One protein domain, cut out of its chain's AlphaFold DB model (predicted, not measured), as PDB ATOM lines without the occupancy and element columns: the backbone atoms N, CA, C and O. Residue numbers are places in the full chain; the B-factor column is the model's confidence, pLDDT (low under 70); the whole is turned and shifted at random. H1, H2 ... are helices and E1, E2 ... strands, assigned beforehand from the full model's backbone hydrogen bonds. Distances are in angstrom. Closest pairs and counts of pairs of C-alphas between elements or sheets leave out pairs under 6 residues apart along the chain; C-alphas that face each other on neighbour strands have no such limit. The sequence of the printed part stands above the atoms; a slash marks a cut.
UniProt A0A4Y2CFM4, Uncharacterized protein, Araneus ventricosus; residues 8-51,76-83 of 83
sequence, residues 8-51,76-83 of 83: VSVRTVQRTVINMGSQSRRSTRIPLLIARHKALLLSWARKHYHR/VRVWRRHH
ATOM      1  N   VAL A   8      -9.864 -12.953 -21.233       84.12
ATOM      2  CA  VAL A   8     -11.225 -12.410 -21.253       84.12
ATOM      3  C   VAL A   8     -11.529 -11.754 -19.906       84.12
ATOM      4  O   VAL A   8     -11.407 -12.381 -18.856       84.12
ATOM      5  N   SER A   9     -11.981 -10.497 -19.922       90.81
ATOM      6  CA  SER A   9     -12.369  -9.804 -18.688       90.81
ATOM      7  C   SER A   9     -13.629 -10.416 -18.054       90.81
ATOM      8  O   SER A   9     -14.560 -10.825 -18.754       90.81
ATOM      9  N   VAL A  10     -13.723 -10.376 -16.719       90.19
ATOM     10  CA  VAL A  10     -14.927 -10.791 -15.965       90.19
ATOM     11  C   VAL A  10     -16.183 -10.080 -16.476       90.19
ATOM     12  O   VAL A  10     -17.248 -10.686 -16.587       90.19
ATOM     13  N   ARG A  11     -16.059  -8.800 -16.848       92.19
ATOM     14  CA  ARG A  11     -17.162  -7.997 -17.389       92.19
ATOM     15  C   ARG A  11     -17.674  -8.552 -18.717       92.19
ATOM     16  O   ARG A  11     -18.883  -8.564 -18.940       92.19
ATOM     17  N   THR A  12     -16.771  -9.007 -19.584       92.81
ATOM     18  CA  THR A  12     -17.129  -9.629 -20.865       92.81
ATOM     19  C   THR A  12     -17.903 -10.921 -20.621       92.81
ATOM     20  O   THR A  12     -18.994 -11.078 -21.159       92.81
ATOM     21  N   VAL A  13     -17.411 -11.788 -19.727       91.06
ATOM     22  CA  VAL A  13     -18.097 -13.041 -19.361       91.06
ATOM     23  C   VAL A  13     -19.494 -12.769 -18.791       91.06
ATOM     24  O   VAL A  13     -20.467 -13.378 -19.230       91.06
ATOM     25  N   GLN A  14     -19.623 -11.819 -17.860       91.44
ATOM     26  CA  GLN A  14     -20.914 -11.464 -17.258       91.44
ATOM     27  C   GLN A  14     -21.927 -10.965 -18.293       91.44
ATOM     28  O   GLN A  14     -23.079 -11.396 -18.273       91.44
ATOM     29  N   ARG A  15     -21.509 -10.092 -19.219       92.69
ATOM     30  CA  ARG A  15     -22.377  -9.595 -20.298       92.69
ATOM     31  C   ARG A  15     -22.858 -10.722 -21.199       92.69
ATOM     32  O   ARG A  15     -24.048 -10.792 -21.478       92.69
ATOM     33  N   THR A  16     -21.967 -11.625 -21.601       93.44
ATOM     34  CA  THR A  16     -22.342 -12.773 -22.432       93.44
ATOM     35  C   THR A  16     -23.351 -13.668 -21.712       93.44
ATOM     36  O   THR A  16     -24.366 -14.034 -22.296       93.44
ATOM     37  N   VAL A  17     -23.142 -13.965 -20.424       91.56
ATOM     38  CA  VAL A  17     -24.075 -14.776 -19.617       91.56
ATOM     39  C   VAL A  17     -25.452 -14.111 -19.470       91.56
ATOM     40  O   VAL A  17     -26.471 -14.799 -19.573       91.56
ATOM     41  N   ILE A  18     -25.496 -12.788 -19.290       93.38
ATOM     42  CA  ILE A  18     -26.748 -12.014 -19.243       93.38
ATOM     43  C   ILE A  18     -27.450 -12.019 -20.605       93.38
ATOM     44  O   ILE A  18     -28.644 -12.302 -20.667       93.38
ATOM     45  N   ASN A  19     -26.714 -11.785 -21.696       93.81
ATOM     46  CA  ASN A  19     -27.253 -11.809 -23.060       93.81
ATOM     47  C   ASN A  19     -27.800 -13.196 -23.441       93.81
ATOM     48  O   ASN A  19     -28.755 -13.292 -24.201       93.81
ATOM     49  N   MET A  20     -27.250 -14.270 -22.866       93.50
ATOM     50  CA  MET A  20     -27.775 -15.639 -22.983       93.50
ATOM     51  C   MET A  20     -28.992 -15.923 -22.074       93.50
ATOM     52  O   MET A  20     -29.363 -17.087 -21.884       93.50
ATOM     53  N   GLY A  21     -29.593 -14.895 -21.467       93.38
ATOM     54  CA  GLY A  21     -30.829 -14.992 -20.686       93.38
ATOM     55  C   GLY A  21     -30.656 -15.510 -19.254       93.38
ATOM     56  O   GLY A  21     -31.624 -15.961 -18.640       93.38
ATOM     57  N   SER A  22     -29.435 -15.488 -18.709       92.88
ATOM     58  CA  SER A  22     -29.176 -15.920 -17.329       92.88
ATOM     59  C   SER A  22     -29.061 -14.740 -16.369       92.88
ATOM     60  O   SER A  22     -28.572 -13.669 -16.717       92.88
ATOM     61  N   GLN A  23     -29.460 -14.952 -15.117       91.94
ATOM     62  CA  GLN A  23     -29.375 -13.954 -14.052       91.94
ATOM     63  C   GLN A  23     -28.667 -14.520 -12.820       91.94
ATOM     64  O   GLN A  23     -28.798 -15.703 -12.495       91.94
ATOM     65  N   SER A  24     -27.941 -13.655 -12.111       90.44
ATOM     66  CA  SER A  24     -27.304 -13.987 -10.835       90.44
ATOM     67  C   SER A  24     -28.351 -14.093  -9.723       90.44
ATOM     68  O   SER A  24     -29.101 -13.146  -9.484       90.44
ATOM     69  N   ARG A  25     -28.389 -15.226  -9.015       87.69
ATOM     70  CA  ARG A  25     -29.345 -15.517  -7.932       87.69
ATOM     71  C   ARG A  25     -28.647 -16.143  -6.731       87.69
ATOM     72  O   ARG A  25     -27.597 -16.765  -6.872       87.69
ATOM     73  N   ARG A  26     -29.231 -16.007  -5.536       87.44
ATOM     74  CA  ARG A  26     -28.791 -16.787  -4.366       87.44
ATOM     75  C   ARG A  26     -29.145 -18.255  -4.598       87.44
ATOM     76  O   ARG A  26     -30.266 -18.543  -5.011       87.44
ATOM     77  N   SER A  27     -28.207 -19.167  -4.341       83.25
ATOM     78  CA  SER A  27     -28.513 -20.598  -4.400       83.25
ATOM     79  C   SER A  27     -29.571 -20.967  -3.357       83.25
ATOM     80  O   SER A  27     -29.489 -20.539  -2.202       83.25
ATOM     81  N   THR A  28     -30.559 -21.760  -3.764       82.19
ATOM     82  CA  THR A  28     -31.589 -22.300  -2.872       82.19
ATOM     83  C   THR A  28     -30.960 -23.342  -1.946       82.19
ATOM     84  O   THR A  28     -30.333 -24.283  -2.418       82.19
ATOM     85  N   ARG A  29     -31.138 -23.191  -0.626       77.00
ATOM     86  CA  ARG A  29     -30.642 -24.135   0.402       77.00
ATOM     87  C   ARG A  29     -31.640 -25.248   0.745       77.00
ATOM     88  O   ARG A  29     -31.543 -25.863   1.796       77.00
ATOM     89  N   ILE A  30     -32.631 -25.466  -0.109       79.25
ATOM     90  CA  ILE A  30     -33.679 -26.459   0.123       79.25
ATOM     91  C   ILE A  30     -33.241 -27.760  -0.554       79.25
ATOM     92  O   ILE A  30     -32.784 -27.700  -1.702       79.25
ATOM     93  N   PRO A  31     -33.381 -28.922   0.109       80.88
ATOM     94  CA  PRO A  31     -33.140 -30.209  -0.522       80.88
ATOM     95  C   PRO A  31     -33.958 -30.340  -1.808       80.88
ATOM     96  O   PRO A  31     -35.160 -30.063  -1.831       80.88
ATOM     97  N   LEU A  32     -33.318 -30.787  -2.886       82.75
ATOM     98  CA  LEU A  32     -34.046 -31.140  -4.097       82.75
ATOM     99  C   LEU A  32     -34.912 -32.366  -3.794       82.75
ATOM    100  O   LEU A  32     -34.412 -33.462  -3.546       82.75
ATOM    101  N   LEU A  33     -36.230 -32.173  -3.787       87.19
ATOM    102  CA  LEU A  33     -37.170 -33.257  -3.537       87.19
ATOM    103  C   LEU A  33     -37.297 -34.130  -4.786       87.19
ATOM    104  O   LEU A  33     -37.880 -33.713  -5.791       87.19
ATOM    105  N   ILE A  34     -36.795 -35.362  -4.705       91.56
ATOM    106  CA  ILE A  34     -37.073 -36.395  -5.708       91.56
ATOM    107  C   ILE A  34     -38.549 -36.811  -5.652       91.56
ATOM    108  O   ILE A  34     -39.234 -36.597  -4.646       91.56
ATOM    109  N   ALA A  35     -39.049 -37.435  -6.723       95.12
ATOM    110  CA  ALA A  35     -40.454 -37.837  -6.844       95.12
ATOM    111  C   ALA A  35     -40.950 -38.653  -5.635       95.12
ATOM    112  O   ALA A  35     -42.034 -38.393  -5.115       95.12
ATOM    113  N   ARG A  36     -40.110 -39.562  -5.118       94.94
ATOM    114  CA  ARG A  36     -40.402 -40.355  -3.916       94.94
ATOM    115  C   ARG A  36     -40.665 -39.485  -2.684       94.94
ATOM    116  O   ARG A  36     -41.644 -39.716  -1.986       94.94
ATOM    117  N   HIS A  37     -39.829 -38.477  -2.425       93.88
ATOM    118  CA  HIS A  37     -40.013 -37.584  -1.274       93.88
ATOM    119  C   HIS A  37     -41.319 -36.797  -1.391       93.88
ATOM    120  O   HIS A  37     -42.053 -36.685  -0.415       93.88
ATOM    121  N   LYS A  38     -41.645 -36.309  -2.594       94.75
ATOM    122  CA  LYS A  38     -42.905 -35.596  -2.846       94.75
ATOM    123  C   LYS A  38     -44.123 -36.481  -2.578       94.75
ATOM    124  O   LYS A  38     -45.054 -36.039  -1.913       94.75
ATOM    125  N   ALA A  39     -44.097 -37.729  -3.049       96.62
ATOM    126  CA  ALA A  39     -45.174 -38.687  -2.814       96.62
ATOM    127  C   ALA A  39     -45.355 -38.991  -1.318       96.62
ATOM    128  O   ALA A  39     -46.478 -38.958  -0.814       96.62
ATOM    129  N   LEU A  40     -44.252 -39.214  -0.594       96.44
ATOM    130  CA  LEU A  40     -44.283 -39.460   0.848       96.44
ATOM    131  C   LEU A  40     -44.828 -38.254   1.619       96.44
ATOM    132  O   LEU A  40     -45.769 -38.419   2.392       96.44
ATOM    133  N   LEU A  41     -44.321 -37.047   1.352       95.25
ATOM    134  CA  LEU A  41     -44.806 -35.816   1.987       95.25
ATOM    135  C   LEU A  41     -46.295 -35.577   1.717       95.25
ATOM    136  O   LEU A  41     -47.033 -35.232   2.635       95.25
ATOM    137  N   LEU A  42     -46.759 -35.816   0.485       96.50
ATOM    138  CA  LEU A  42     -48.172 -35.675   0.138       96.50
ATOM    139  C   LEU A  42     -49.047 -36.702   0.868       96.50
ATOM    140  O   LEU A  42     -50.108 -36.349   1.381       96.50
ATOM    141  N   SER A  43     -48.611 -37.963   0.934       97.81
ATOM    142  CA  SER A  43     -49.333 -39.006   1.671       97.81
ATOM    143  C   SER A  43     -49.415 -38.692   3.168       97.81
ATOM    144  O   SER A  43     -50.483 -38.814   3.764       97.81
ATOM    145  N   TRP A  44     -48.319 -38.198   3.749       96.50
ATOM    146  CA  TRP A  44     -48.247 -37.780   5.142       96.50
ATOM    147  C   TRP A  44     -49.183 -36.596   5.414       96.50
ATOM    148  O   TRP A  44     -50.008 -36.665   6.321       96.50
ATOM    149  N   ALA A  45     -49.143 -35.558   4.572       96.62
ATOM    150  CA  ALA A  45     -50.021 -34.397   4.697       96.62
ATOM    151  C   ALA A  45     -51.504 -34.786   4.617       96.62
ATOM    152  O   ALA A  45     -52.296 -34.346   5.442       96.62
ATOM    153  N   ARG A  46     -51.879 -35.662   3.674       97.69
ATOM    154  CA  ARG A  46     -53.257 -36.170   3.556       97.69
ATOM    155  C   ARG A  46     -53.686 -36.966   4.787       97.69
ATOM    156  O   ARG A  46     -54.777 -36.742   5.297       97.69
ATOM    157  N   LYS A  47     -52.823 -37.853   5.292       97.19
ATOM    158  CA  LYS A  47     -53.095 -38.657   6.496       97.19
ATOM    159  C   LYS A  47     -53.336 -37.790   7.735       97.19
ATOM    160  O   LYS A  47     -54.109 -38.167   8.608       97.19
ATOM    161  N   HIS A  48     -52.672 -36.642   7.807       95.94
ATOM    162  CA  HIS A  48     -52.731 -35.735   8.950       95.94
ATOM    163  C   HIS A  48     -53.579 -34.479   8.698       95.94
ATOM    164  O   HIS A  48     -53.599 -33.594   9.546       95.94
ATOM    165  N   TYR A  49     -54.308 -34.414   7.577       95.94
ATOM    166  CA  TYR A  49     -55.052 -33.225   7.146       95.94
ATOM    167  C   TYR A  49     -56.117 -32.778   8.157       95.94
ATOM    168  O   TYR A  49     -56.305 -31.586   8.371       95.94
ATOM    169  N   HIS A  50     -56.781 -33.732   8.810       96.69
ATOM    170  CA  HIS A  50     -57.834 -33.462   9.791       96.69
ATOM    171  C   HIS A  50     -57.326 -33.350  11.236       96.69
ATOM    172  O   HIS A  50     -58.145 -33.294  12.150       96.69
ATOM    173  N   ARG A  51     -56.003 -33.341  11.474       94.88
ATOM    174  CA  ARG A  51     -55.477 -33.203  12.839       94.88
ATOM    175  C   ARG A  51     -55.826 -31.843  13.424       94.88
ATOM    176  O   ARG A  51     -55.572 -30.800  12.819       94.88
ATOM    177  N   VAL A  76     -23.247 -18.603  -1.887       83.50
ATOM    178  CA  VAL A  76     -22.791 -18.666  -3.277       83.50
ATOM    179  C   VAL A  76     -23.899 -18.146  -4.194       83.50
ATOM    180  O   VAL A  76     -25.055 -18.589  -4.141       83.50
ATOM    181  N   ARG A  77     -23.539 -17.174  -5.034       87.06
ATOM    182  CA  ARG A  77     -24.377 -16.733  -6.148       87.06
ATOM    183  C   ARG A  77     -24.201 -17.702  -7.309       87.06
ATOM    184  O   ARG A  77     -23.083 -18.022  -7.691       87.06
ATOM    185  N   VAL A  78     -25.317 -18.132  -7.880       88.69
ATOM    186  CA  VAL A  78     -25.372 -19.005  -9.055       88.69
ATOM    187  C   VAL A  78     -26.011 -18.250 -10.215       88.69
ATOM    188  O   VAL A  78     -26.862 -17.387 -10.000       88.69
ATOM    189  N   TRP A  79     -25.617 -18.565 -11.446       90.44
ATOM    190  CA  TRP A  79     -26.277 -18.058 -12.649       90.44
ATOM    191  C   TRP A  79     -27.349 -19.057 -13.086       90.44
ATOM    192  O   TRP A  79     -27.063 -20.244 -13.239       90.44
ATOM    193  N   ARG A  80     -28.594 -18.602 -13.235       90.25
ATOM    194  CA  ARG A  80     -29.743 -19.439 -13.623       90.25
ATOM    195  C   ARG A  80     -30.504 -18.757 -14.757       90.25
ATOM    196  O   ARG A  80     -30.686 -17.539 -14.716       90.25
ATOM    197  N   ARG A  81     -30.972 -19.539 -15.730       88.88
ATOM    198  CA  ARG A  81     -31.990 -19.083 -16.686       88.88
ATOM    199  C   ARG A  81     -33.338 -18.960 -15.979       88.88
ATOM    200  O   ARG A  81     -33.581 -19.650 -14.988       88.88
ATOM    201  N   HIS A  82     -34.188 -18.067 -16.471       72.81
ATOM    202  CA  HIS A  82     -35.601 -18.092 -16.102       72.81
ATOM    203  C   HIS A  82     -36.226 -19.397 -16.619       72.81
ATOM    204  O   HIS A  82     -35.954 -19.791 -17.751       72.81
ATOM    205  N   HIS A  83     -36.984 -20.071 -15.751       62.78
ATOM    206  CA  HIS A  83     -37.880 -21.167 -16.115       62.78
ATOM    207  C   HIS A  83     -39.241 -20.599 -16.495       62.78
ATOM    208  O   HIS A  83     -39.602 -19.558 -15.891       62.78
TER     209      HIS A  83
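AT A GLANCE: This is residues 8 to 51 and 76 to 83 of the 83 residues of an uncharacterized protein of Araneus ventricosus (UniProt A0A4Y2CFM4). An extended rod with two separate ends: a small ribbon of two strands, E1 and E2, has helix H1 at one end, and an arm reaches the other way through residues 27 to 34 to helix H2. H2 makes the far end, and its residues 35 to 40 and 42 to 47 stick out free. The printed part has 52 residues, with two named helices and two named strands in the order H1, E1, H2, E2; the sheet has the order E1 - E2 and is antiparallel, and the class is mixed, helices and strands. The whole is extended, with a radius of gyration of the C-alphas of 18.9 A and spans of 58 by 19 by 18 A.

IN THESE COORDINATES: H1 is residues 10 to 19, 14.3 A long, beginning at C-alpha 10 at (-14.927, -10.791, -15.965). E1 is residues 22 to 26, 13.0 A long. H2 is residues 35 to 47, 18.4 A long, ending at C-alpha 47 at (-53.095, -38.657, 6.496). E2 is residues 77 to 81, 13.2 A long, ending at C-alpha 81 at (-31.990, -19.083, -16.686).

HOW THE PARTS SIT: The closest C-alphas of H1 and E1 are those of Val 17 and Gln 23, 7.7 A apart. H1 and E2 are near each other, with 7 pairs of C-alphas within 10 A. E1 and E2 are antiparallel neighbours at 141 degrees; N 25 and O 78, 2.8 A apart, and N 23 and O 80, 2.9 A apart, are within hydrogen-bond range. H1 and H2 are apart. In H1 and H2 every O i to N i+4 pair is within hydrogen-bond range.

THE WHOLE: The two C-alphas farthest apart are those of Val 8 and His 50, 59.8 A. Residues 52 to 75 are not printed, and C-alphas 51 and 76 are 39.2 A apart across this cut. The link from H1 to E1 is tight and that from E1 to H2 short. The mean pLDDT of the printed part is 90.3; His 83, the chain's last residue, is under 70.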